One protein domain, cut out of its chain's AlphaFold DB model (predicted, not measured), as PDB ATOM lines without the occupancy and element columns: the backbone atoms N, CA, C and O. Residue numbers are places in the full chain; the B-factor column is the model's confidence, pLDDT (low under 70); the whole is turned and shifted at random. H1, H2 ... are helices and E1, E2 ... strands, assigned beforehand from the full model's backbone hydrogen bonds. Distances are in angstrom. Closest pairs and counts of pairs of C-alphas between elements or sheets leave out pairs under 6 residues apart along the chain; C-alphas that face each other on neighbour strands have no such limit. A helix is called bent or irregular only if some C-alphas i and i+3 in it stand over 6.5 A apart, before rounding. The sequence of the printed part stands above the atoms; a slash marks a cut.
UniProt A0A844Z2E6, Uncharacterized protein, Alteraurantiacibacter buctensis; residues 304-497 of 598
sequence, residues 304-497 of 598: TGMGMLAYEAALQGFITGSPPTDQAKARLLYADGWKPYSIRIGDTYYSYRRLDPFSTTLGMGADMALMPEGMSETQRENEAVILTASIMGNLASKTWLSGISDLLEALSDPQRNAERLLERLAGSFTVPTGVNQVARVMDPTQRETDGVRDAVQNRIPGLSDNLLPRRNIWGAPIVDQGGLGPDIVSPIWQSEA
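What this domain is: This is residues 304 to 497 of the 598 residues of an uncharacterized protein of Alteraurantiacibacter buctensis (UniProt A0A844Z2E6). What is the main picture? Two lobes: in one, H3 crosses between H1 and H5 beside a small sheet; in the other, H9 packs on the helical hairpin H6 and H7, and H8 follows H7. The unnamed stretch 458 to 493 runs back to the first lobe, where E3 joins the sheet. What is it made of, and how large? The printed part has 194 residues with nine named helices and three named strands, in the order H1 H2 E1 E2 H3 H4 H5 H6 H7 H8 H9 E3; it is mostly helix, and the sheet, E1 E2 E3, is antiparallel. It is compact, with a radius of gyration of the C-alphas of 17.8 A and spans of 50 by 39 by 33 A.

How they stand to each other: How do the first helices stand? H1, residues 304 to 315, touches H3, residues 358 to 370, the same way at a steep tilt of 48 degrees, closest at C-alphas Tyr 311 and Gly 365, 4.3 A. H3 touches H5, residues 383 to 396, opposite ways at a steep tilt of 49 degrees, closest at C-alphas Asp 367 and Ser 390, 5.2 A. H4, residues 377 to 380, touches H5 only at the corner, and only just, with 3 pairs of C-alphas within 8 A, through residues 385 to 386 of H5 alone. What of the sheet? E1, residues 342 to 345, and E2, residues 348 to 351, form an antiparallel hairpin, with N 343 and O 350 within hydrogen-bond range at 2.9 A; E3, residues 494 to 496, is antiparallel to E2, with N 349 and O 495 at 2.8 A. H1 and H3 only graze the sheet; H2, residues 327 to 335, is not on it and touches no helix. What follows H5? H6, residues 402 to 412, and H7, residues 414 to 430, are a helical hairpin at a shallow tilt of 34 degrees, only just short of steep, closest at C-alphas Ala 410 and Asn 417, 4.5 A. H9, residues 451 to 457, touches H7 the same way at a shallow tilt of 28 degrees, closest at C-alphas Glu 423 and Val 452, 4.6 A. H8, residues 433 to 442, and H7 meet only through their link. How complete are the helix backbones? Every O i to N i+4 pair is within hydrogen-bond range in H1, H2, H3, H5, H6, H8 and H9, and 11 of 13 in H7; H4 is too short for such a pair.

Where its parts are: Where do the first and last elements lie? H1 begins at C-alpha 304, (530.979, 583.437, 463.847), and E3 ends at C-alpha 496, (553.602, 586.867, 483.268). How long are the longer helices? H7 measures 22.9 A, H5 19.7 A, H3 18.2 A and H1 16.7 A from first to last C-alpha. H7 is irregular: C-alphas 416 and 419 are 7.3 A apart.

The domain as a whole: How far does it reach? The two C-alphas farthest apart, those of Glu 381 and Gly 462, are 52.9 A apart; residues 411 to 416, of which 414 to 416 belong to H7, stand free. Which links are long, and is there a cut? The links H1 to H2, 11 residues, and H9 to E3, 36 residues, are long; the printed part has no cut. Where is confidence low? The mean pLDDT of the printed part is 89.4, and residues 373 to 374 are under 70.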
ATOM      1  N   THR A 304     531.216 581.991 463.721       94.56
ATOM      2  CA  THR A 304     530.979 583.437 463.847       94.56
ATOM      3  C   THR A 304     530.703 583.822 465.297       94.56
ATOM      4  O   THR A 304     531.303 584.767 465.795       94.56
ATOM      5  N   GLY A 305     529.866 583.056 466.006       95.81
ATOM      6  CA  GLY A 305     529.602 583.275 467.429       95.81
ATOM      7  C   GLY A 305     530.869 583.198 468.286       95.81
ATOM      8  O   GLY A 305     531.085 584.064 469.126       95.81
ATOM      9  N   MET A 306     531.753 582.225 468.038       95.19
ATOM     10  CA  MET A 306     533.053 582.151 468.720       95.19
ATOM     11  C   MET A 306     533.948 583.355 468.402       95.19
ATOM     12  O   MET A 306     534.600 583.873 469.303       95.19
ATOM     13  N   GLY A 307     533.964 583.820 467.150       94.56
ATOM     14  CA  GLY A 307     534.684 585.035 466.760       94.56
ATOM     15  C   GLY A 307     534.151 586.287 467.465       94.56
ATOM     16  O   GLY A 307     534.941 587.090 467.946       94.56
ATOM     17  N   MET A 308     532.828 586.417 467.607       95.38
ATOM     18  CA  MET A 308     532.201 587.518 468.355       95.38
ATOM     19  C   MET A 308     532.520 587.459 469.853       95.38
ATOM     20  O   MET A 308     532.790 588.487 470.463       95.38
ATOM     21  N   LEU A 309     532.533 586.263 470.450       96.62
ATOM     22  CA  LEU A 309     532.961 586.096 471.842       96.62
ATOM     23  C   LEU A 309     534.431 586.481 472.030       96.62
ATOM     24  O   LEU A 309     534.776 587.091 473.034       96.62
ATOM     25  N   ALA A 310     535.288 586.146 471.063       96.50
ATOM     26  CA  ALA A 310     536.686 586.557 471.078       96.50
ATOM     27  C   ALA A 310     536.833 588.080 470.934       96.50
ATOM     28  O   ALA A 310     537.593 588.683 471.683       96.50
ATOM     29  N   TYR A 311     536.069 588.705 470.035       95.12
ATOM     30  CA  TYR A 311     536.013 590.161 469.886       95.12
ATOM     31  C   TYR A 311     535.671 590.852 471.215       95.12
ATOM     32  O   TYR A 311     536.424 591.700 471.684       95.12
ATOM     33  N   GLU A 312     534.594 590.422 471.877       96.88
ATOM     34  CA  GLU A 312     534.185 590.983 473.170       96.88
ATOM     35  C   GLU A 312     535.232 590.727 474.265       96.88
ATOM     36  O   GLU A 312     535.589 591.624 475.026       96.88
ATOM     37  N   ALA A 313     535.789 589.514 474.322       97.50
ATOM     38  CA  ALA A 313     536.844 589.181 475.273       97.50
ATOM     39  C   ALA A 313     538.114 590.023 475.060       97.50
ATOM     40  O   ALA A 313     538.830 590.297 476.025       97.50
ATOM     41  N   ALA A 314     538.404 590.438 473.826       96.12
ATOM     42  CA  ALA A 314     539.538 591.302 473.518       96.12
ATOM     43  C   ALA A 314     539.296 592.739 473.991       96.12
ATOM     44  O   ALA A 314     540.172 593.301 474.644       96.12
ATOM     45  N   LEU A 315     538.095 593.290 473.769       94.38
ATOM     46  CA  LEU A 315     537.709 594.604 474.303       94.38
ATOM     47  C   LEU A 315     537.791 594.660 475.835       94.38
ATOM     48  O   LEU A 315     538.165 595.679 476.408       94.38
ATOM     49  N   GLN A 316     537.486 593.549 476.507       95.44
ATOM     50  CA  GLN A 316     537.590 593.424 477.966       95.44
ATOM     51  C   GLN A 316     539.018 593.111 478.457       95.44
ATOM     52  O   GLN A 316     539.251 592.979 479.660       95.44
ATOM     53  N   GLY A 317     539.991 592.960 477.552       93.25
ATOM     54  CA  GLY A 317     541.377 592.637 477.893       93.25
ATOM     55  C   GLY A 317     541.578 591.222 478.452       93.25
ATOM     56  O   GLY A 317     542.557 590.978 479.166       93.25
ATOM     57  N   PHE A 318     540.661 590.289 478.175       96.81
ATOM     58  CA  PHE A 318     540.804 588.865 478.507       96.81
ATOM     59  C   PHE A 318     541.580 588.087 477.453       96.81
ATOM     60  O   PHE A 318     542.159 587.051 477.775       96.81
ATOM     61  N   ILE A 319     541.609 588.557 476.208       96.81
ATOM     62  CA  ILE A 319     542.468 587.987 475.171       96.81
ATOM     63  C   ILE A 319     543.235 589.079 474.434       96.81
ATOM     64  O   ILE A 319     542.789 590.218 474.348       96.81
ATOM     65  N   THR A 320     544.391 588.721 473.892       95.31
ATOM     66  CA  THR A 320     545.247 589.609 473.103       95.31
ATOM     67  C   THR A 320     545.219 589.211 471.630       95.31
ATOM     68  O   THR A 320     545.111 588.029 471.308       95.31
ATOM     69  N   GLY A 321     545.331 590.187 470.731       93.31
ATOM     70  CA  GLY A 321     545.427 589.967 469.285       93.31
ATOM     71  C   GLY A 321     546.857 590.106 468.762       93.31
ATOM     72  O   GLY A 321     547.832 589.720 469.418       93.31
ATOM     73  N   SER A 322     546.955 590.672 467.566       91.62
ATOM     74  CA  SER A 322     548.181 591.119 466.915       91.62
ATOM     75  C   SER A 322     548.931 592.121 467.791       91.62
ATOM     76  O   SER A 322     548.304 592.892 468.520       91.62
ATOM     77  N   PRO A 323     550.270 592.159 467.707       89.06
ATOM     78  CA  PRO A 323     551.037 593.273 468.252       89.06
ATOM     79  C   PRO A 323     550.567 594.610 467.659       89.06
ATOM     80  O   PRO A 323     550.178 594.628 466.486       89.06
ATOM     81  N   PRO A 324     550.650 595.724 468.411       85.06
ATOM     82  CA  PRO A 324     550.408 597.049 467.851       85.06
ATOM     83  C   PRO A 324     551.304 597.328 466.641       85.06
ATOM     84  O   PRO A 324     552.438 596.849 466.564       85.06
ATOM     85  N   THR A 325     550.799 598.131 465.707       81.75
ATOM     86  CA  THR A 325     551.551 598.554 464.516       81.75
ATOM     87  C   THR A 325     552.737 599.447 464.880       81.75
ATOM     88  O   THR A 325     553.788 599.351 464.241       81.75
ATOM     89  N   ASP A 326     552.601 600.263 465.932       85.50
ATOM     90  CA  ASP A 326     553.720 600.997 466.510       85.50
ATOM     91  C   ASP A 326     554.678 600.051 467.251       85.50
ATOM     92  O   ASP A 326     554.395 599.503 468.322       85.50
ATOM     93  N   GLN A 327     555.868 599.908 466.670       85.69
ATOM     94  CA  GLN A 327     556.954 599.106 467.215       85.69
ATOM     95  C   GLN A 327     557.453 599.631 468.565       85.69
ATOM     96  O   GLN A 327     557.995 598.852 469.346       85.69
ATOM     97  N   ALA A 328     557.325 600.930 468.845       86.69
ATOM     98  CA  ALA A 328     557.756 601.503 470.111       86.69
ATOM     99  C   ALA A 328     556.839 601.050 471.254       86.69
ATOM    100  O   ALA A 328     557.325 600.439 472.212       86.69
ATOM    101  N   LYS A 329     555.523 601.197 471.090       88.25
ATOM    102  CA  LYS A 329     554.523 600.644 472.012       88.25
ATOM    103  C   LYS A 329     554.625 599.124 472.166       88.25
ATOM    104  O   LYS A 329     554.594 598.614 473.286       88.25
ATOM    105  N   ALA A 330     554.822 598.390 471.067       91.06
ATOM    106  CA  ALA A 330     554.991 596.936 471.117       91.06
ATOM    107  C   ALA A 330     556.194 596.514 471.984       91.06
ATOM    108  O   ALA A 330     556.094 595.549 472.741       91.06
ATOM    109  N   ARG A 331     557.318 597.246 471.928       92.00
ATOM    110  CA  ARG A 331     558.494 596.971 472.774       92.00
ATOM    111  C   ARG A 331     558.201 597.136 474.263       92.00
ATOM    112  O   ARG A 331     558.640 596.285 475.032       92.00
ATOM    113  N   LEU A 332     557.473 598.182 474.661       92.94
ATOM    114  CA  LEU A 332     557.071 598.368 476.061       92.94
ATOM    115  C   LEU A 332     556.124 597.263 476.529       92.94
ATOM    116  O   LEU A 332     556.332 596.704 477.600       92.94
ATOM    117  N   LEU A 333     555.141 596.889 475.704       94.00
ATOM    118  CA  LEU A 333     554.240 595.774 476.005       94.00
ATOM    119  C   LEU A 333     555.015 594.473 476.238       94.00
ATOM    120  O   LEU A 333     554.779 593.783 477.228       94.00
ATOM    121  N   TYR A 334     555.968 594.144 475.362       94.75
ATOM    122  CA  TYR A 334     556.807 592.958 475.540       94.75
ATOM    123  C   TYR A 334     557.698 593.044 476.779       94.75
ATOM    124  O   TYR A 334     557.884 592.033 477.451       94.75
ATOM    125  N   ALA A 335     558.229 594.229 477.094       94.25
ATOM    126  CA  ALA A 335     559.004 594.446 478.312       94.25
ATOM    127  C   ALA A 335     558.154 594.254 479.578       94.25
ATOM    128  O   ALA A 335     558.678 593.776 480.580       94.25
ATOM    129  N   ASP A 336     556.852 594.544 479.511       95.12
ATOM    130  CA  ASP A 336     555.885 594.279 480.583       95.12
ATOM    131  C   ASP A 336     555.331 592.842 480.573       95.12
ATOM    132  O   ASP A 336     554.464 592.498 481.372       95.12
ATOM    133  N   GLY A 337     555.802 591.976 479.672       94.69
ATOM    134  CA  GLY A 337     555.390 590.572 479.606       94.69
ATOM    135  C   GLY A 337     554.091 590.307 478.835       94.69
ATOM    136  O   GLY A 337     553.592 589.177 478.853       94.69
ATOM    137  N   TRP A 338     553.549 591.296 478.116       95.81
ATOM    138  CA  TRP A 338     552.439 591.092 477.180       95.81
ATOM    139  C   TRP A 338     552.827 590.087 476.090       95.81
ATOM    140  O   TRP A 338     553.913 590.155 475.509       95.81
ATOM    141  N   LYS A 339     551.922 589.160 475.761       94.94
ATOM    142  CA  LYS A 339     552.144 588.154 474.712       94.94
ATOM    143  C   LYS A 339     551.015 588.197 473.676       94.94
ATOM    144  O   LYS A 339     549.849 588.171 474.071       94.94
ATOM    145  N   PRO A 340     551.317 588.190 472.363       94.62
ATOM    146  CA  PRO A 340     550.298 588.236 471.320       94.62
ATOM    147  C   PRO A 340     549.526 586.920 471.252       94.62
ATOM    148  O   PRO A 340     550.068 585.855 471.583       94.62
ATOM    149  N   TYR A 341     548.278 586.987 470.786       95.75
ATOM    150  CA  TYR A 341     547.390 585.831 470.632       95.75
ATOM    151  C   TYR A 341     547.365 584.939 471.873       95.75
ATOM    152  O   TYR A 341     547.729 583.757 471.819       95.75
ATOM    153  N   SER A 342     547.009 585.531 473.010       97.38
ATOM    154  CA  SER A 342     547.006 584.875 474.313       97.38
ATOM    155  C   SER A 342     545.708 585.115 475.066       97.38
ATOM    156  O   SER A 342     545.109 586.176 474.958       97.38
ATOM    157  N   ILE A 343     545.282 584.124 475.847       97.25
ATOM    158  CA  ILE A 343     544.234 584.293 476.857       97.25
ATOM    159  C   ILE A 343     544.916 584.736 478.146       97.25
ATOM    160  O   ILE A 343     545.869 584.094 478.586       97.25
ATOM    161  N   ARG A 344     544.438 585.819 478.752       96.75
ATOM    162  CA  ARG A 344     544.928 586.338 480.025       96.75
ATOM    163  C   ARG A 344     544.082 585.791 481.169       96.75
ATOM    164  O   ARG A 344     542.871 585.997 481.207       96.75
ATOM    165  N   ILE A 345     544.725 585.113 482.115       96.38
ATOM    166  CA  ILE A 345     544.099 584.612 483.343       96.38
ATOM    167  C   ILE A 345     544.899 585.171 484.517       96.38
ATOM    168  O   ILE A 345     546.048 584.792 484.728       96.38
ATOM    169  N   GLY A 346     544.299 586.102 485.262       94.25
ATOM    170  CA  GLY A 346     545.033 586.883 486.260       94.25
ATOM    171  C   GLY A 346     546.140 587.701 485.592       94.25
ATOM    172  O   GLY A 346     545.855 588.540 484.734       94.25
ATOM    173  N   ASP A 347     547.381 587.414 485.973       94.44
ATOM    174  CA  ASP A 347     548.588 588.050 485.438       94.44
ATOM    175  C   ASP A 347     549.328 587.200 484.415       94.44
ATOM    176  O   ASP A 347     550.354 587.620 483.898       94.44
ATOM    177  N   THR A 348     548.803 586.030 484.057       96.88
ATOM    178  CA  THR A 348     549.475 585.128 483.121       96.88
ATOM    179  C   THR A 348     548.781 585.130 481.763       96.88
ATOM    180  O   THR A 348     547.568 584.934 481.653       96.88
ATOM    181  N   TYR A 349     549.565 585.317 480.707       97.88
ATOM    182  CA  TYR A 349     549.169 585.154 479.315       97.88
ATOM    183  C   TYR A 349     549.460 583.730 478.845       97.88
ATOM    184  O   TYR A 349     550.606 583.299 478.867       97.88
ATOM    185  N   TYR A 350     548.448 583.028 478.338       97.19
ATOM    186  CA  TYR A 350     548.567 581.703 477.730       97.19
ATOM    187  C   TYR A 350     548.350 581.790 476.223       97.19
ATOM    188  O   TYR A 350     547.233 582.026 475.760       97.19
ATOM    189  N   SER A 351     549.409 581.587 475.440       96.19
ATOM    190  CA  SER A 351     549.335 581.755 473.990       96.19
ATOM    191  C   SER A 351     548.512 580.660 473.320       96.19
ATOM    192  O   SER A 351     548.853 579.478 473.374       96.19
ATOM    193  N   TYR A 352     547.471 581.069 472.598       95.31
ATOM    194  CA  TYR A 352     546.692 580.204 471.718       95.31
ATOM    195  C   TYR A 352     547.215 580.203 470.277       95.31
ATOM    196  O   TYR A 352     546.688 579.473 469.440       95.31
ATOM    197  N   ARG A 353     548.267 580.977 469.965       93.62
ATOM    198  CA  ARG A 353     548.792 581.191 468.604       93.62
ATOM    199  C   ARG A 353     549.002 579.904 467.800       93.62
ATOM    200  O   ARG A 353     548.746 579.900 466.598       93.62
ATOM    201  N   ARG A 354     549.442 578.814 468.443       92.19
ATOM    202  CA  ARG A 354     549.731 577.520 467.789       92.19
ATOM    203  C   ARG A 354     548.533 576.567 467.706       92.19
ATOM    204  O   ARG A 354     548.680 575.487 467.149       92.19
ATOM    205  N   LEU A 355     547.370 576.941 468.232       92.38
ATOM    206  CA  LEU A 355     546.183 576.083 468.316       92.38
ATOM    207  C   LEU A 355     545.274 576.248 467.087       92.38
ATOM    208  O   LEU A 355     544.066 576.459 467.206       92.38
ATOM    209  N   ASP A 356     545.848 576.216 465.882       91.50
ATOM    210  CA  ASP A 356     545.065 576.250 464.641       91.50
ATOM    211  C   ASP A 356     544.135 575.022 464.549       91.50
ATOM    212  O   ASP A 356     544.529 573.936 464.984       91.50
ATOM    213  N   PRO A 357     542.913 575.154 463.995       91.00
ATOM    214  CA  PRO A 357     542.348 576.343 463.338       91.00
ATOM    215  C   PRO A 357     541.692 577.358 464.296       91.00
ATOM    216  O   PRO A 357     541.332 578.452 463.865       91.00
ATOM    217  N   PHE A 358     541.552 577.039 465.588       91.50
ATOM    218  CA  PHE A 358     540.897 577.914 466.573       91.50
ATOM    219  C   PHE A 358     541.657 579.221 466.792       91.50
ATOM    220  O   PHE A 358     541.037 580.269 466.931       91.50
ATOM    221  N   SER A 359     542.990 579.173 466.733       93.56
ATOM    222  CA  SER A 359     543.852 580.359 466.750       93.56
ATOM    223  C   SER A 359     543.449 581.399 465.700       93.56
ATOM    224  O   SER A 359     543.445 582.594 465.980       93.56
ATOM    225  N   THR A 360     543.063 580.961 464.497       92.62
ATOM    226  CA  THR A 360     542.587 581.855 463.431       92.62
ATOM    227  C   THR A 360     541.253 582.489 463.798       92.62
ATOM    228  O   THR A 360     541.127 583.703 463.727       92.62
ATOM    229  N   THR A 361     540.269 581.704 464.245       91.62
ATOM    230  CA  THR A 361     538.947 582.237 464.620       91.62
ATOM    231  C   THR A 361     539.024 583.207 465.802       91.62
ATOM    232  O   THR A 361     538.470 584.300 465.720       91.62
ATOM    233  N   LEU A 362     539.733 582.837 466.875       94.81
ATOM    234  CA  LEU A 362     539.906 583.690 468.056       94.81
ATOM    235  C   LEU A 362     540.739 584.931 467.728       94.81
ATOM    236  O   LEU A 362     540.372 586.042 468.093       94.81
ATOM    237  N   GLY A 363     541.846 584.740 467.007       93.62
ATOM    238  CA  GLY A 363     542.739 585.822 466.621       93.62
ATOM    239  C   GLY A 363     542.074 586.835 465.697       93.62
ATOM    240  O   GLY A 363     542.223 588.014 465.951       93.62
ATOM    241  N   MET A 364     541.275 586.414 464.709       91.19
ATOM    242  CA  MET A 364     540.520 587.360 463.873       91.19
ATOM    243  C   MET A 364     539.520 588.183 464.695       91.19
ATOM    244  O   MET A 364     539.413 589.382 464.472       91.19
ATOM    245  N   GLY A 365     538.818 587.568 465.657       93.06
ATOM    246  CA  GLY A 365     537.930 588.302 466.564       93.06
ATOM    247  C   GLY A 365     538.686 589.342 467.398       93.06
ATOM    248  O   GLY A 365     538.278 590.499 467.444       93.06
ATOM    249  N   ALA A 366     539.820 588.951 467.988       94.88
ATOM    250  CA  ALA A 366     540.674 589.854 468.760       94.88
ATOM    251  C   ALA A 366     541.285 590.976 467.903       94.88
ATOM    252  O   ALA A 366     541.307 592.131 468.313       94.88
ATOM    253  N   ASP A 367     541.749 590.643 466.699       92.50
ATOM    254  CA  ASP A 367     542.341 591.587 465.753       92.50
ATOM    255  C   ASP A 367     541.304 592.626 465.311       92.50
ATOM    256  O   ASP A 367     541.589 593.816 465.350       92.50
ATOM    257  N   MET A 368     540.068 592.217 465.006       89.88
ATOM    258  CA  MET A 368     538.992 593.157 464.670       89.88
ATOM    259  C   MET A 368     538.642 594.110 465.823       89.88
ATOM    260  O   MET A 368     538.199 595.228 465.561       89.88
ATOM    261  N   ALA A 369     538.819 593.685 467.077       90.88
ATOM    262  CA  ALA A 369     538.572 594.519 468.254       90.88
ATOM    263  C   ALA A 369     539.693 595.538 468.504       90.88
ATOM    264  O   ALA A 369     539.406 596.672 468.873       90.88
ATOM    265  N   LEU A 370     540.953 595.137 468.299       87.88
ATOM    266  CA  LEU A 370     542.130 595.901 468.735       87.88
ATOM    267  C   LEU A 370     542.840 596.653 467.596       87.88
ATOM    268  O   LEU A 370     543.444 597.691 467.834       87.88
ATOM    269  N   MET A 371     542.763 596.177 466.348       79.44
ATOM    270  CA  MET A 371     543.407 596.830 465.195       79.44
ATOM    271  C   MET A 371     542.898 598.230 464.831       79.44
ATOM    272  O   MET A 371     543.677 598.966 464.225       79.44
ATOM    273  N   PRO A 372     541.645 598.637 465.121       73.44
ATOM    274  CA  PRO A 372     541.230 600.017 464.883       73.44
ATOM    275  C   PRO A 372     542.112 601.049 465.605       73.44
ATOM    276  O   PRO A 372     542.180 602.199 465.168       73.44
ATOM    277  N   GLU A 373     542.816 600.664 466.674       67.62
ATOM    278  CA  GLU A 373     543.806 601.514 467.335       67.62
ATOM    279  C   GLU A 373     544.995 601.801 466.396       67.62
ATOM    280  O   GLU A 373     545.749 600.906 466.015       67.62
ATOM    281  N   GLY A 374     545.159 603.067 465.996       66.56
ATOM    282  CA  GLY A 374     546.214 603.517 465.075       66.56
ATOM    283  C   GLY A 374     545.797 603.618 463.600       66.56
ATOM    284  O   GLY A 374     546.598 604.048 462.772       66.56
ATOM    285  N   MET A 375     544.551 603.270 463.256       78.88
ATOM    286  CA  MET A 375     543.979 603.514 461.926       78.88
ATOM    287  C   MET A 375     543.403 604.936 461.806       78.88
ATOM    288  O   MET A 375     542.870 605.491 462.771       78.88
ATOM    289  N   SER A 376     543.441 605.520 460.600       81.25
ATOM    290  CA  SER A 376     542.750 606.792 460.330       81.25
ATOM    291  C   SER A 376     541.238 606.653 460.548       81.25
ATOM    292  O   SER A 376     540.691 605.554 460.465       81.25
ATOM    293  N   GLU A 377     540.521 607.755 460.790       79.81
ATOM    294  CA  GLU A 377     539.047 607.730 460.899       79.81
ATOM    295  C   GLU A 377     538.389 607.053 459.687       79.81
ATOM    296  O   GLU A 377     537.589 606.137 459.844       79.81
ATOM    297  N   THR A 378     538.840 607.389 458.478       80.06
ATOM    298  CA  THR A 378     538.356 606.785 457.226       80.06
ATOM    299  C   THR A 378     538.609 605.279 457.117       80.06
ATOM    300  O   THR A 378     537.824 604.565 456.496       80.06
ATOM    301  N   GLN A 379     539.704 604.775 457.693       82.06
ATOM    302  CA  GLN A 379     539.999 603.341 457.736       82.06
ATOM    303  C   GLN A 379     539.139 602.632 458.787       82.06
ATOM    304  O   GLN A 379     538.657 601.532 458.524       82.06
ATOM    305  N   ARG A 380     538.911 603.276 459.939       78.94
ATOM    306  CA  ARG A 380     538.070 602.754 461.026       78.94
ATOM    307  C   ARG A 380     536.598 602.630 460.630       78.94
ATOM    308  O   ARG A 380     535.936 601.694 461.060       78.94
ATOM    309  N   GLU A 381     536.097 603.528 459.788       82.00
ATOM    310  CA  GLU A 381     534.719 603.471 459.276       82.00
ATOM    311  C   GLU A 381     534.515 602.401 458.188       82.00
ATOM    312  O   GLU A 381     533.381 602.040 457.870       82.00
ATOM    313  N   ASN A 382     535.594 601.859 457.610       84.31
ATOM    314  CA  ASN A 382     535.515 600.859 456.551       84.31
ATOM    315  C   ASN A 382     535.715 599.438 457.102       84.31
ATOM    316  O   ASN A 382     536.830 598.915 457.157       84.31
ATOM    317  N   GLU A 383     534.608 598.771 457.430       80.81
ATOM    318  CA  GLU A 383     534.601 597.394 457.949       80.81
ATOM    319  C   GLU A 383     535.373 596.404 457.059       80.81
ATOM    320  O   GLU A 383     536.025 595.486 457.559       80.81
ATOM    321  N   ALA A 384     535.351 596.594 455.734       81.69
ATOM    322  CA  ALA A 384     536.078 595.728 454.809       81.69
ATOM    323  C   ALA A 384     537.602 595.896 454.933       81.69
ATOM    324  O   ALA A 384     538.341 594.919 454.779       81.69
ATOM    325  N   VAL A 385     538.078 597.106 455.241       84.12
ATOM    326  CA  VAL A 385     539.498 597.376 455.510       84.12
ATOM    327  C   VAL A 385     539.920 596.723 456.822       84.12
ATOM    328  O   VAL A 385     540.918 596.005 456.822       84.12
ATOM    329  N   ILE A 386     539.139 596.879 457.897       82.88
ATOM    330  CA  ILE A 386     539.421 596.240 459.197       82.88
ATOM    331  C   ILE A 386     539.462 594.720 459.053       82.88
ATOM    332  O   ILE A 386     540.412 594.081 459.507       82.88
ATOM    333  N   LEU A 387     538.469 594.132 458.380       82.38
ATOM    334  CA  LEU A 387     538.423 592.692 458.136       82.38
ATOM    335  C   LEU A 387     539.655 592.222 457.351       82.38
ATOM    336  O   LEU A 387     540.275 591.222 457.711       82.38
ATOM    337  N   THR A 388     540.037 592.951 456.300       80.75
ATOM    338  CA  THR A 388     541.210 592.613 455.481       80.75
ATOM    339  C   THR A 388     542.501 592.714 456.289       80.75
ATOM    340  O   THR A 388     543.307 591.785 456.264       80.75
ATOM    341  N   ALA A 389     542.688 593.799 457.042       82.25
ATOM    342  CA  ALA A 389     543.845 593.986 457.911       82.25
ATOM    343  C   ALA A 389     543.927 592.886 458.979       82.25
ATOM    344  O   ALA A 389     544.993 592.302 459.166       82.25
ATOM    345  N   SER A 390     542.796 592.527 459.591       84.31
ATOM    346  CA  SER A 390     542.701 591.462 460.600       84.31
ATOM    347  C   SER A 390     543.098 590.108 460.027       84.31
ATOM    348  O   SER A 390     543.877 589.377 460.633       84.31
ATOM    349  N   ILE A 391     542.630 589.781 458.818       82.81
ATOM    350  CA  ILE A 391     543.053 588.567 458.112       82.81
ATOM    351  C   ILE A 391     544.565 588.601 457.861       82.81
ATOM    352  O   ILE A 391     545.245 587.612 458.125       82.81
ATOM    353  N   MET A 392     545.105 589.722 457.382       81.75
ATOM    354  CA  MET A 392     546.531 589.849 457.068       81.75
ATOM    355  C   MET A 392     547.419 589.750 458.313       81.75
ATOM    356  O   MET A 392     548.386 588.989 458.289       81.75
ATOM    357  N   GLY A 393     547.086 590.442 459.405       81.69
ATOM    358  CA  GLY A 393     547.826 590.351 460.668       81.69
ATOM    359  C   GLY A 393     547.747 588.950 461.273       81.69
ATOM    360  O   GLY A 393     548.776 588.361 461.615       81.69
ATOM    361  N   ASN A 394     546.553 588.347 461.269       86.19
ATOM    362  CA  ASN A 394     546.371 586.977 461.728       86.19
ATOM    363  C   ASN A 394     547.198 585.977 460.919       86.19
ATOM    364  O   ASN A 394     547.860 585.123 461.511       86.19
ATOM    365  N   LEU A 395     547.205 586.092 459.588       85.44
ATOM    366  CA  LEU A 395     548.020 585.257 458.705       85.44
ATOM    367  C   LEU A 395     549.521 585.486 458.934       85.44
ATOM    368  O   LEU A 395     550.262 584.514 459.075       85.44
ATOM    369  N   ALA A 396     549.971 586.736 459.045       85.06
ATOM    370  CA  ALA A 396     551.374 587.066 459.304       85.06
ATOM    371  C   ALA A 396     551.885 586.468 460.628       85.06
ATOM    372  O   ALA A 396     553.050 586.089 460.735       85.06
ATOM    373  N   SER A 397     551.002 586.306 461.618       84.50
ATOM    374  CA  SER A 397     551.339 585.694 462.907       84.50
ATOM    375  C   SER A 397     551.541 584.173 462.868       84.50
ATOM    376  O   SER A 397     552.056 583.586 463.831       84.50
ATOM    377  N   LYS A 398     551.122 583.503 461.785       87.25
ATOM    378  CA  LYS A 398     551.147 582.042 461.705       87.25
ATOM    379  C   LYS A 398     552.565 581.536 461.510       87.25
ATOM    380  O   LYS A 398     553.262 581.876 460.556       87.25
ATOM    381  N   THR A 399     552.970 580.598 462.364       83.50
ATOM    382  CA  THR A 399     554.319 580.015 462.313       83.50
ATOM    383  C   THR A 399     554.618 579.346 460.973       83.50
ATOM    384  O   THR A 399     555.754 579.381 460.514       83.50
ATOM    385  N   TRP A 400     553.608 578.762 460.323       82.88
ATOM    386  CA  TRP A 400     553.748 578.106 459.022       82.88
ATOM    387  C   TRP A 400     553.808 579.083 457.831       82.88
ATOM    388  O   TRP A 400     554.213 578.654 456.755       82.88
ATOM    389  N   LEU A 401     553.474 580.373 458.010       86.69
ATOM    390  CA  LEU A 401     553.683 581.434 457.006       86.69
ATOM    391  C   LEU A 401     554.976 582.217 457.207       86.69
ATOM    392  O   LEU A 401     555.466 582.807 456.249       86.69
ATOM    393  N   SER A 402     555.561 582.172 458.405       85.62
ATOM    394  CA  SER A 402     556.774 582.933 458.733       85.62
ATOM    395  C   SER A 402     557.924 582.749 457.734       85.62
ATOM    396  O   SER A 402     558.665 583.686 457.499       85.62
ATOM    397  N   GLY A 403     558.089 581.572 457.116       85.25
ATOM    398  CA  GLY A 403     559.119 581.382 456.087       85.25
ATOM    399  C   GLY A 403     558.877 582.229 454.831       85.25
ATOM    400  O   GLY A 403     559.822 582.742 454.243       85.25
ATOM    401  N   ILE A 404     557.615 582.398 454.427       87.56
ATOM    402  CA  ILE A 404     557.246 583.239 453.282       87.56
ATOM    403  C   ILE A 404     557.427 584.712 453.637       87.56
ATOM    404  O   ILE A 404     557.975 585.450 452.824       87.56
ATOM    405  N   SER A 405     556.996 585.126 454.833       87.06
ATOM    406  CA  SER A 405     557.165 586.505 455.305       87.06
ATOM    407  C   SER A 405     558.638 586.908 455.302       87.06
ATOM    408  O   SER A 405     558.984 587.899 454.670       87.06
ATOM    409  N   ASP A 406     559.515 586.081 455.876       87.00
ATOM    410  CA  ASP A 406     560.959 586.331 455.883       87.00
ATOM    411  C   ASP A 406     561.549 586.438 454.469       87.00
ATOM    412  O   ASP A 406     562.389 587.298 454.209       87.00
ATOM    413  N   LEU A 407     561.115 585.577 453.538       88.25
ATOM    414  CA  LEU A 407     561.557 585.647 452.146       88.25
ATOM    415  C   LEU A 407     561.106 586.950 451.481       88.25
ATOM    416  O   LEU A 407     561.897 587.582 450.786       88.25
ATOM    417  N   LEU A 408     559.845 587.343 451.666       89.19
ATOM    418  CA  LEU A 408     559.311 588.573 451.086       89.19
ATOM    419  C   LEU A 408     560.016 589.805 451.660       89.19
ATOM    420  O   LEU A 408     560.406 590.670 450.884       89.19
ATOM    421  N   GLU A 409     560.254 589.842 452.973       87.88
ATOM    422  CA  GLU A 409     561.016 590.902 453.645       87.88
ATOM    423  C   GLU A 409     562.458 590.993 453.123       87.88
ATOM    424  O   GLU A 409     562.962 592.090 452.872       87.88
ATOM    425  N   ALA A 410     563.112 589.848 452.897       89.25
ATOM    426  CA  ALA A 410     564.446 589.772 452.300       89.25
ATOM    427  C   ALA A 410     564.483 590.176 450.823       89.25
ATOM    428  O   ALA A 410     565.495 590.693 450.367       89.25
ATOM    429  N   LEU A 411     563.409 589.961 450.063       89.50
ATOM    430  CA  LEU A 411     563.325 590.422 448.676       89.50
ATOM    431  C   LEU A 411     563.002 591.917 448.586       89.50
ATOM    432  O   LEU A 411     563.485 592.580 447.670       89.50
ATOM    433  N   SER A 412     562.195 592.444 449.511       92.31
ATOM    434  CA  SER A 412     561.823 593.862 449.536       92.31
ATOM    435  C   SER A 412     562.920 594.763 450.097       92.31
ATOM    436  O   SER A 412     563.095 595.872 449.606       92.31
ATOM    437  N   ASP A 413     563.652 594.296 451.113       91.69
ATOM    438  CA  ASP A 413     564.772 595.015 451.734       91.69
ATOM    439  C   ASP A 413     565.941 594.039 451.981       91.69
ATOM    440  O   ASP A 413     566.155 593.570 453.108       91.69
ATOM    441  N   PRO A 414     566.681 593.667 450.913       85.62
ATOM    442  CA  PRO A 414     567.767 592.696 451.007       85.62
ATOM    443  C   PRO A 414     568.888 593.142 451.937       85.62
ATOM    444  O   PRO A 414     569.450 592.306 452.641       85.62
ATOM    445  N   GLN A 415     569.198 594.443 451.968       87.56
ATOM    446  CA  GLN A 415     570.281 594.987 452.787       87.56
ATOM    447  C   GLN A 415     570.052 594.738 454.278       87.56
ATOM    448  O   GLN A 415     571.017 594.541 455.007       87.56
ATOM    449  N   ARG A 416     568.792 594.730 454.732       82.56
ATOM    450  CA  ARG A 416     568.461 594.495 456.144       82.56
ATOM    451  C   ARG A 416     568.129 593.047 456.480       82.56
ATOM    452  O   ARG A 416     568.369 592.619 457.603       82.56
ATOM    453  N   ASN A 417     567.530 592.303 455.549       87.56
ATOM    454  CA  ASN A 417     566.855 591.042 455.882       87.56
ATOM    455  C   ASN A 417     567.491 589.790 455.258       87.56
ATOM    456  O   ASN A 417     567.156 588.680 455.682       87.56
ATOM    457  N   ALA A 418     568.397 589.924 454.281       85.50
ATOM    458  CA  ALA A 418     569.001 588.765 453.618       85.50
ATOM    459  C   ALA A 418     569.903 587.948 454.557       85.50
ATOM    460  O   ALA A 418     569.843 586.720 454.537       85.50
ATOM    461  N   GLU A 419     570.696 588.610 455.402       82.38
ATOM    462  CA  GLU A 419     571.584 587.949 456.366       82.38
ATOM    463  C   GLU A 419     570.795 587.139 457.401       82.38
ATOM    464  O   GLU A 419     570.976 585.927 457.506       82.38
ATOM    465  N   ARG A 420     569.798 587.762 458.039       84.00
ATOM    466  CA  ARG A 420     568.866 587.098 458.964       84.00
ATOM    467  C   ARG A 420     568.152 585.898 458.329       84.00
ATOM    468  O   ARG A 420     567.952 584.863 458.970       84.00
ATOM    469  N   LEU A 421     567.763 586.009 457.055       85.31
ATOM    470  CA  LEU A 421     567.180 584.887 456.320       85.31
ATOM    471  C   LEU A 421     568.198 583.746 456.148       85.31
ATOM    472  O   LEU A 421     567.858 582.583 456.379       85.31
ATOM    473  N   LEU A 422     569.437 584.059 455.759       82.75
ATOM    474  CA  LEU A 422     570.509 583.072 455.602       82.75
ATOM    475  C   LEU A 422     570.847 582.376 456.924       82.75
ATOM    476  O   LEU A 422     570.966 581.152 456.938       82.75
ATOM    477  N   GLU A 423     570.930 583.114 458.029       83.12
ATOM    478  CA  GLU A 423     571.106 582.587 459.386       83.12
ATOM    479  C   GLU A 423     570.015 581.581 459.760       83.12
ATOM    480  O   GLU A 423     570.299 580.442 460.148       83.12
ATOM    481  N   ARG A 424     568.745 581.969 459.581       82.94
ATOM    482  CA  ARG A 424     567.590 581.114 459.883       82.94
ATOM    483  C   ARG A 424     567.596 579.844 459.036       82.94
ATOM    484  O   ARG A 424     567.312 578.754 459.553       82.94
ATOM    485  N   LEU A 425     567.896 579.971 457.743       83.31
ATOM    486  CA  LEU A 425     568.002 578.831 456.836       83.31
ATOM    487  C   LEU A 425     569.155 577.922 457.260       83.31
ATOM    488  O   LEU A 425     568.924 576.737 457.493       83.31
ATOM    489  N   ALA A 426     570.362 578.458 457.436       76.44
ATOM    490  CA  ALA A 426     571.533 577.686 457.826       76.44
ATOM    491  C   ALA A 426     571.297 576.933 459.141       76.44
ATOM    492  O   ALA A 426     571.509 575.720 459.195       76.44
ATOM    493  N   GLY A 427     570.751 577.596 460.163       73.12
ATOM    494  CA  GLY A 427     570.391 576.958 461.428       73.12
ATOM    495  C   GLY A 427     569.351 575.840 461.268       73.12
ATOM    496  O   GLY A 427     569.466 574.787 461.898       73.12
ATOM    497  N   SER A 428     568.349 576.025 460.405       74.94
ATOM    498  CA  SER A 428     567.294 575.024 460.163       74.94
ATOM    499  C   SER A 428     567.771 573.828 459.328       74.94
ATOM    500  O   SER A 428     567.286 572.715 459.522       74.94
ATOM    501  N   PHE A 429     568.726 574.042 458.419       78.56
ATOM    502  CA  PHE A 429     569.328 573.003 457.577       78.56
ATOM    503  C   PHE A 429     570.423 572.196 458.274       78.56
ATOM    504  O   PHE A 429     570.722 571.085 457.839       78.56
ATOM    505  N   THR A 430     571.034 572.741 459.325       77.25
ATOM    506  CA  THR A 430     572.154 572.104 460.039       77.25
ATOM    507  C   THR A 430     571.729 571.485 461.363       77.25
ATOM    508  O   THR A 430     572.212 570.408 461.710       77.25
ATOM    509  N   VAL A 431     570.781 572.104 462.075       81.94
ATOM    510  CA  VAL A 431     570.367 571.666 463.411       81.94
ATOM    511  C   VAL A 431     568.894 571.243 463.420       81.94
ATOM    512  O   VAL A 431     568.008 572.089 463.221       81.94
ATOM    513  N   PRO A 432     568.594 569.953 463.694       87.81
ATOM    514  CA  PRO A 432     567.223 569.471 463.810       87.81
ATOM    515  C   PRO A 432     566.425 570.255 464.857       87.81
ATOM    516  O   PRO A 432     566.929 570.597 465.926       87.81
ATOM    517  N   THR A 433     565.144 570.493 464.587       88.69
ATOM    518  CA  THR A 433     564.257 571.255 465.481       88.69
ATOM    519  C   THR A 433     564.144 570.644 466.878       88.69
ATOM    520  O   THR A 433     564.041 571.393 467.845       88.69
ATOM    521  N   GLY A 434     564.201 569.315 467.009       87.00
ATOM    522  CA  GLY A 434     564.230 568.651 468.315       87.00
ATOM    523  C   GLY A 434     565.459 569.021 469.151       87.00
ATOM    524  O   GLY A 434     565.325 569.289 470.339       87.00
ATOM    525  N   VAL A 435     566.634 569.139 468.522       87.88
ATOM    526  CA  VAL A 435     567.876 569.569 469.191       87.88
ATOM    527  C   VAL A 435     567.764 571.028 469.639       87.88
ATOM    528  O   VAL A 435     568.023 571.335 470.798       87.88
ATOM    529  N   ASN A 436     567.254 571.902 468.768       89.00
ATOM    530  CA  ASN A 436     566.987 573.302 469.107       89.00
ATOM    531  C   ASN A 436     565.936 573.468 470.224       89.00
ATOM    532  O   ASN A 436     565.974 574.421 470.994       89.00
ATOM    533  N   GLN A 437     564.953 572.568 470.321       89.38
ATOM    534  CA  GLN A 437     563.998 572.578 471.431       89.38
ATOM    535  C   GLN A 437     564.673 572.235 472.760       89.38
ATOM    536  O   GLN A 437     564.373 572.891 473.748       89.38
ATOM    537  N   VAL A 438     565.609 571.281 472.780       88.50
ATOM    538  CA  VAL A 438     566.417 570.994 473.977       88.50
ATOM    539  C   VAL A 438     567.294 572.191 474.343       88.50
ATOM    540  O   VAL A 438     567.330 572.559 475.511       88.50
ATOM    541  N   ALA A 439     567.934 572.833 473.357       88.69
ATOM    542  CA  ALA A 439     568.755 574.022 473.589       88.69
ATOM    543  C   ALA A 439     567.955 575.126 474.296       88.69
ATOM    544  O   ALA A 439     568.361 575.572 475.358       88.69
ATOM    545  N   ARG A 440     566.756 575.456 473.791       90.31
ATOM    546  CA  ARG A 440     565.866 576.471 474.392       90.31
ATOM    547  C   ARG A 440     565.313 576.113 475.774       90.31
ATOM    548  O   ARG A 440     564.884 576.997 476.498       90.31
ATOM    549  N   VAL A 441     565.248 574.826 476.117       89.62
ATOM    550  CA  VAL A 441     564.844 574.389 477.466       89.62
ATOM    551  C   VAL A 441     566.012 574.502 478.445       89.62
ATOM    552  O   VAL A 441     565.799 574.817 479.609       89.62
ATOM    553  N   MET A 442     567.240 574.237 477.991       90.94
ATOM    554  CA  MET A 442     568.445 574.390 478.814       90.94
ATOM    555  C   MET A 442     568.827 575.859 479.008       90.94
ATOM    556  O   MET A 442     569.195 576.247 480.112       90.94
ATOM    557  N   ASP A 443     568.708 576.655 477.949       94.44
ATOM    558  CA  ASP A 443     568.977 578.086 477.918       94.44
ATOM    559  C   ASP A 443     567.706 578.827 477.465       94.44
ATOM    560  O   ASP A 443     567.459 578.968 476.262       94.44
ATOM    561  N   PRO A 444     566.852 579.261 478.411       94.38
ATOM    562  CA  PRO A 444     565.628 579.995 478.096       94.38
ATOM    563  C   PRO A 444     565.891 581.459 477.714       94.38
ATOM    564  O   PRO A 444     564.956 582.180 477.361       94.38
ATOM    565  N   THR A 445     567.138 581.931 477.805       96.31
ATOM    566  CA  THR A 445     567.497 583.302 477.441       96.31
ATOM    567  C   THR A 445     567.560 583.409 475.926       96.31
ATOM    568  O   THR A 445     568.271 582.656 475.264       96.31
ATOM    569  N   GLN A 446     566.838 584.362 475.341       95.56
ATOM    570  CA  GLN A 446     566.980 584.631 473.914       95.56
ATOM    571  C   GLN A 446     568.383 585.187 473.656       95.56
ATOM    572  O   GLN A 446     568.806 586.107 474.349       95.56
ATOM    573  N   ARG A 447     569.097 584.658 472.658       95.12
ATOM    574  CA  ARG A 447     570.467 585.076 472.309       95.12
ATOM    575  C   ARG A 447     570.518 585.912 471.036       95.12
ATOM    576  O   ARG A 447     569.734 585.670 470.114       95.12
ATOM    577  N   GLU A 448     571.398 586.909 471.014       92.62
ATOM    578  CA  GLU A 448     571.766 587.637 469.800       92.62
ATOM    579  C   GLU A 448     572.587 586.706 468.899       92.62
ATOM    580  O   GLU A 448     573.339 585.854 469.378       92.62
ATOM    581  N   THR A 449     572.406 586.834 467.591       89.12
ATOM    582  CA  THR A 449     573.153 586.060 466.598       89.12
ATOM    583  C   THR A 449     573.694 587.015 465.559       89.12
ATOM    584  O   THR A 449     572.909 587.747 464.959       89.12
ATOM    585  N   ASP A 450     575.010 586.997 465.358       85.44
ATOM    586  CA  ASP A 450     575.673 587.763 464.307       85.44
ATOM    587  C   ASP A 450     576.288 586.790 463.293       85.44
ATOM    588  O   ASP A 450     577.342 586.174 463.493       85.44
ATOM    589  N   GLY A 451     575.551 586.548 462.214       83.25
ATOM    590  CA  GLY A 451     575.945 585.639 461.159       83.25
ATOM    591  C   GLY A 451     575.657 584.160 461.436       83.25
ATOM    592  O   GLY A 451     575.137 583.705 462.461       83.25
ATOM    593  N   VAL A 452     575.999 583.345 460.434       81.88
ATOM    594  CA  VAL A 452     575.599 581.930 460.354       81.88
ATOM    595  C   VAL A 452     576.155 581.080 461.499       81.88
ATOM    596  O   VAL A 452     575.491 580.141 461.941       81.88
ATOM    597  N   ARG A 453     577.372 581.367 461.972       86.88
ATOM    598  CA  ARG A 453     578.009 580.582 463.039       86.88
ATOM    599  C   ARG A 453     577.197 580.667 464.326       86.88
ATOM    600  O   ARG A 453     576.861 579.624 464.891       86.88
ATOM    601  N   ASP A 454     576.855 581.877 464.737       89.38
ATOM    602  CA  ASP A 454     576.111 582.140 465.962       89.38
ATOM    603  C   ASP A 454     574.689 581.592 465.842       89.38
ATOM    604  O   ASP A 454     574.201 580.914 466.744       89.38
ATOM    605  N   ALA A 455     574.065 581.740 464.669       85.75
ATOM    606  CA  ALA A 455     572.761 581.145 464.376       85.75
ATOM    607  C   ALA A 455     572.736 579.611 464.526       85.75
ATOM    608  O   ALA A 455     571.722 579.036 464.935       85.75
ATOM    609  N   VAL A 456     573.841 578.927 464.210       86.06
ATOM    610  CA  VAL A 456     573.993 577.483 464.440       86.06
ATOM    611  C   VAL A 456     574.273 577.190 465.915       86.06
ATOM    612  O   VAL A 456     573.630 576.303 466.478       86.06
ATOM    613  N   GLN A 457     575.180 577.934 466.555       89.31
ATOM    614  CA  GLN A 457     575.519 577.768 467.976       89.31
ATOM    615  C   GLN A 457     574.299 577.945 468.888       89.31
ATOM    616  O   GLN A 457     574.074 577.106 469.756       89.31
ATOM    617  N   ASN A 458     573.454 578.943 468.617       91.31
ATOM    618  CA  ASN A 458     572.221 579.228 469.356       91.31
ATOM    619  C   ASN A 458     571.231 578.047 469.373       91.31
ATOM    620  O   ASN A 458     570.355 577.946 470.226       91.31
ATOM    621  N   ARG A 459     571.349 577.125 468.413       87.81
ATOM    622  CA  ARG A 459     570.452 575.969 468.271       87.81
ATOM    623  C   ARG A 459     571.026 574.691 468.879       87.81
ATOM    624  O   ARG A 459     570.333 573.670 468.887       87.81
ATOM    625  N   ILE A 460     572.276 574.714 469.343       88.31
ATOM    626  CA  ILE A 460     572.985 573.547 469.874       88.31
ATOM    627  C   ILE A 460     573.034 573.639 471.407       88.31
ATOM    628  O   ILE A 460     573.573 574.610 471.940       88.31
ATOM    629  N   PRO A 461     572.530 572.621 472.130       89.69
ATOM    630  CA  PRO A 461     572.601 572.580 473.586       89.69
ATOM    631  C   PRO A 461     574.030 572.779 474.111       89.69
ATOM    632  O   PRO A 461     574.957 572.111 473.652       89.69
ATOM    633  N   GLY A 462     574.193 573.691 475.073       89.44
ATOM    634  CA  GLY A 462     575.478 574.024 475.702       89.44
ATOM    635  C   GLY A 462     576.398 574.934 474.878       89.44
ATOM    636  O   GLY A 462     577.452 575.319 475.376       89.44
ATOM    637  N   LEU A 463     576.035 575.286 473.636       89.62
ATOM    638  CA  LEU A 463     576.772 576.281 472.847       89.62
ATOM    639  C   LEU A 463     576.082 577.648 472.799       89.62
ATOM    640  O   LEU A 463     576.788 578.635 472.592       89.62
ATOM    641  N   SER A 464     574.762 577.710 473.008       87.94
ATOM    642  CA  SER A 464     573.990 578.963 473.040       87.94
ATOM    643  C   SER A 464     574.445 579.911 474.153       87.94
ATOM    644  O   SER A 464     574.462 581.120 473.950       87.94
ATOM    645  N   ASP A 465     574.919 579.369 475.279       87.19
ATOM    646  CA  ASP A 465     575.390 580.149 476.430       87.19
ATOM    647  C   ASP A 465     576.603 581.041 476.128       87.19
ATOM    648  O   ASP A 465     576.861 581.989 476.867       87.19
ATOM    649  N   ASN A 466     577.335 580.762 475.042       89.38
ATOM    650  CA  ASN A 466     578.472 581.577 474.604       89.38
ATOM    651  C   ASN A 466     578.048 582.864 473.883       89.38
ATOM    652  O   ASN A 466     578.902 583.697 473.594       89.38
ATOM    653  N   LEU A 467     576.767 582.999 473.542       94.25
ATOM    654  CA  LEU A 467     576.238 584.146 472.817       94.25
ATOM    655  C   LEU A 467     575.710 585.202 473.786       94.25
ATOM    656  O   LEU A 467     575.209 584.889 474.872       94.25
ATOM    657  N   LEU A 468     575.775 586.465 473.372       96.50
ATOM    658  CA  LEU A 468     575.229 587.573 474.148       96.50
ATOM    659  C   LEU A 468     573.698 587.454 474.260       96.50
ATOM    660  O   LEU A 468     573.039 586.989 473.323       96.50
ATOM    661  N   PRO A 469     573.099 587.835 475.398       96.94
ATOM    662  CA  PRO A 469     571.652 587.816 475.551       96.94
ATOM    663  C   PRO A 469     571.002 588.923 474.715       96.94
ATOM    664  O   PRO A 469     571.470 590.056 474.674       96.94
ATOM    665  N   ARG A 470     569.842 588.638 474.126       95.81
ATOM    666  CA  ARG A 470     568.949 589.683 473.623       95.81
ATOM    667  C   ARG A 470     568.365 590.421 474.809       95.81
ATOM    668  O   ARG A 470     567.820 589.798 475.723       95.81
ATOM    669  N   ARG A 471     568.438 591.745 474.776       95.94
ATOM    670  CA  ARG A 471     567.941 592.603 475.854       95.94
ATOM    671  C   ARG A 471     566.673 593.333 475.442       95.94
ATOM    672  O   ARG A 471     566.487 593.679 474.277       95.94
ATOM    673  N   ASN A 472     565.792 593.550 476.412       94.50
ATOM    674  CA  ASN A 472     564.626 594.404 476.245       94.50
ATOM    675  C   ASN A 472     565.035 595.890 476.269       94.50
ATOM    676  O   ASN A 472     566.211 596.238 476.384       94.50
ATOM    677  N   ILE A 473     564.046 596.782 476.173       93.38
ATOM    678  CA  ILE A 473     564.280 598.233 476.136       93.38
ATOM    679  C   ILE A 473     564.952 598.792 477.404       93.38
ATOM    680  O   ILE A 473     565.604 599.833 477.340       93.38
ATOM    681  N   TRP A 474     564.850 598.076 478.524       95.75
ATOM    682  CA  TRP A 474     565.463 598.415 479.809       95.75
ATOM    683  C   TRP A 474     566.805 597.718 480.035       95.75
ATOM    684  O   TRP A 474     567.350 597.769 481.129       95.75
ATOM    685  N   GLY A 475     567.360 597.055 479.017       95.50
ATOM    686  CA  GLY A 475     568.650 596.380 479.134       95.50
ATOM    687  C   GLY A 475     568.590 595.046 479.887       95.50
ATOM    688  O   GLY A 475     569.629 594.408 480.067       95.50
ATOM    689  N   ALA A 476     567.411 594.570 480.291       95.94
ATOM    690  CA  ALA A 476     567.264 593.268 480.933       95.94
ATOM    691  C   ALA A 476     567.238 592.138 479.880       95.94
ATOM    692  O   ALA A 476     566.597 592.308 478.836       95.94
ATOM    693  N   PRO A 477     567.898 590.987 480.119       96.56
ATOM    694  CA  PRO A 477     567.809 589.826 479.233       96.56
ATOM    695  C   PRO A 477     566.361 589.368 479.018       96.56
ATOM    696  O   PRO A 477     565.575 589.294 479.964       96.56
ATOM    697  N   ILE A 478     566.008 589.029 477.778       95.56
ATOM    698  CA  ILE A 478     564.696 588.471 477.441       95.56
ATOM    699  C   ILE A 478     564.732 586.967 477.709       95.56
ATOM    700  O   ILE A 478     565.426 586.225 477.014       95.56
ATOM    701  N   VAL A 479     563.961 586.522 478.700       95.00
ATOM    702  CA  VAL A 479     563.889 585.116 479.115       95.00
ATOM    703  C   VAL A 479     562.511 584.545 478.800       95.00
ATOM    704  O   VAL A 479     561.489 585.086 479.226       95.00
ATOM    705  N   ASP A 480     562.470 583.442 478.055       92.94
ATOM    706  CA  ASP A 480     561.234 582.719 477.777       92.94
ATOM    707  C   ASP A 480     560.756 581.998 479.053       92.94
ATOM    708  O   ASP A 480     561.448 581.148 479.606       92.94
ATOM    709  N   GLN A 481     559.534 582.288 479.508       92.50
ATOM    710  CA  GLN A 481     558.965 581.738 480.754       92.50
ATOM    711  C   GLN A 481     558.378 580.317 480.613       92.50
ATOM    712  O   GLN A 481     557.502 579.908 481.381       92.50
ATOM    713  N   GLY A 482     558.815 579.573 479.596       91.25
ATOM    714  CA  GLY A 482     558.324 578.226 479.315       91.25
ATOM    715  C   GLY A 482     556.878 578.168 478.807       91.25
ATOM    716  O   GLY A 482     556.294 579.141 478.308       91.25
ATOM    717  N   GLY A 483     556.296 576.976 478.878       91.44
ATOM    718  CA  GLY A 483     554.925 576.694 478.485       91.44
ATOM    719  C   GLY A 483     554.112 576.039 479.592       91.44
ATOM    720  O   GLY A 483     554.610 575.659 480.644       91.44
ATOM    721  N   LEU A 484     552.815 575.884 479.345       90.00
ATOM    722  CA  LEU A 484     551.928 575.174 480.256       90.00
ATOM    723  C   LEU A 484     552.328 573.691 480.319       90.00
ATOM    724  O   LEU A 484     552.228 572.982 479.312       90.00
ATOM    725  N   GLY A 485     552.746 573.220 481.496       89.94
ATOM    726  CA  GLY A 485     553.253 571.859 481.695       89.94
ATOM    727  C   GLY A 485     554.733 571.723 481.305       89.94
ATOM    728  O   GLY A 485     555.472 572.693 481.393       89.94
ATOM    729  N   PRO A 486     555.209 570.532 480.894       88.25
ATOM    730  CA  PRO A 486     556.607 570.370 480.502       88.25
ATOM    731  C   PRO A 486     556.933 571.130 479.205       88.25
ATOM    732  O   PRO A 486     556.393 570.811 478.140       88.25
ATOM    733  N   ASP A 487     557.865 572.082 479.274       87.25
ATOM    734  CA  ASP A 487     558.230 572.992 478.172       87.25
ATOM    735  C   ASP A 487     558.555 572.278 476.857       87.25
ATOM    736  O   ASP A 487     558.136 572.695 475.773       87.25
ATOM    737  N   ILE A 488     559.242 571.139 476.948       85.94
ATOM    738  CA  ILE A 488     559.682 570.347 475.794       85.94
ATOM    739  C   ILE A 488     558.523 569.841 474.918       85.94
ATOM    740  O   ILE A 488     558.708 569.600 473.729       85.94
ATOM    741  N   VAL A 489     557.315 569.705 475.469       88.50
ATOM    742  CA  VAL A 489     556.117 569.254 474.738       88.50
ATOM    743  C   VAL A 489     554.996 570.286 474.735       88.50
ATOM    744  O   VAL A 489     553.994 570.068 474.062       88.50
ATOM    745  N   SER A 490     555.133 571.411 475.439       92.06
ATOM    746  CA  SER A 490     554.044 572.380 475.539       92.06
ATOM    747  C   SER A 490     553.846 573.167 474.234       92.06
ATOM    748  O   SER A 490     554.787 573.781 473.720       92.06
ATOM    749  N   PRO A 491     552.623 573.198 473.672       90.19
ATOM    750  CA  PRO A 491     552.290 574.090 472.568       90.19
ATOM    751  C   PRO A 491     551.794 575.467 473.043       90.19
ATOM    752  O   PRO A 491     551.656 576.370 472.214       90.19
ATOM    753  N   ILE A 492     551.528 575.624 474.346       94.38
ATOM    754  CA  ILE A 492     550.920 576.808 474.966       94.38
ATOM    755  C   ILE A 492     552.007 577.530 475.753       94.38
ATOM    756  O   ILE A 492     552.267 577.217 476.909       94.38
ATOM    757  N   TRP A 493     552.662 578.487 475.105       94.00
ATOM    758  CA  TRP A 493     553.695 579.299 475.745       94.00
ATOM    759  C   TRP A 493     553.071 580.334 476.667       94.00
ATOM    760  O   TRP A 493     552.101 580.984 476.267       94.00
ATOM    761  N   GLN A 494     553.673 580.530 477.835       95.69
ATOM    762  CA  GLN A 494     553.186 581.486 478.821       95.69
ATOM    763  C   GLN A 494     554.095 582.712 478.958       95.69
ATOM    764  O   GLN A 494     555.202 582.748 478.411       95.69
ATOM    765  N   SER A 495     553.561 583.760 479.578       96.31
ATOM    766  CA  SER A 495     554.290 584.949 480.025       96.31
ATOM    767  C   SER A 495     553.502 585.616 481.145       96.31
ATOM    768  O   SER A 495     552.277 585.677 481.068       96.31
ATOM    769  N   GLU A 496     554.180 586.113 482.162       95.75
ATOM    770  CA  GLU A 496     553.602 586.867 483.268       95.75
ATOM    771  C   GLU A 496     553.699 588.368 483.001       95.75
ATOM    772  O   GLU A 496     554.740 588.866 482.574       95.75
ATOM    773  N   ALA A 497     552.601 589.078 483.251       94.56
ATOM    774  CA  ALA A 497     552.538 590.525 483.226       94.56
ATOM    775  C   ALA A 497     553.337 591.082 484.409       94.56
ATOM    776  O   ALA A 497     552.977 590.848 485.565       94.56
TER     777      ALA A 497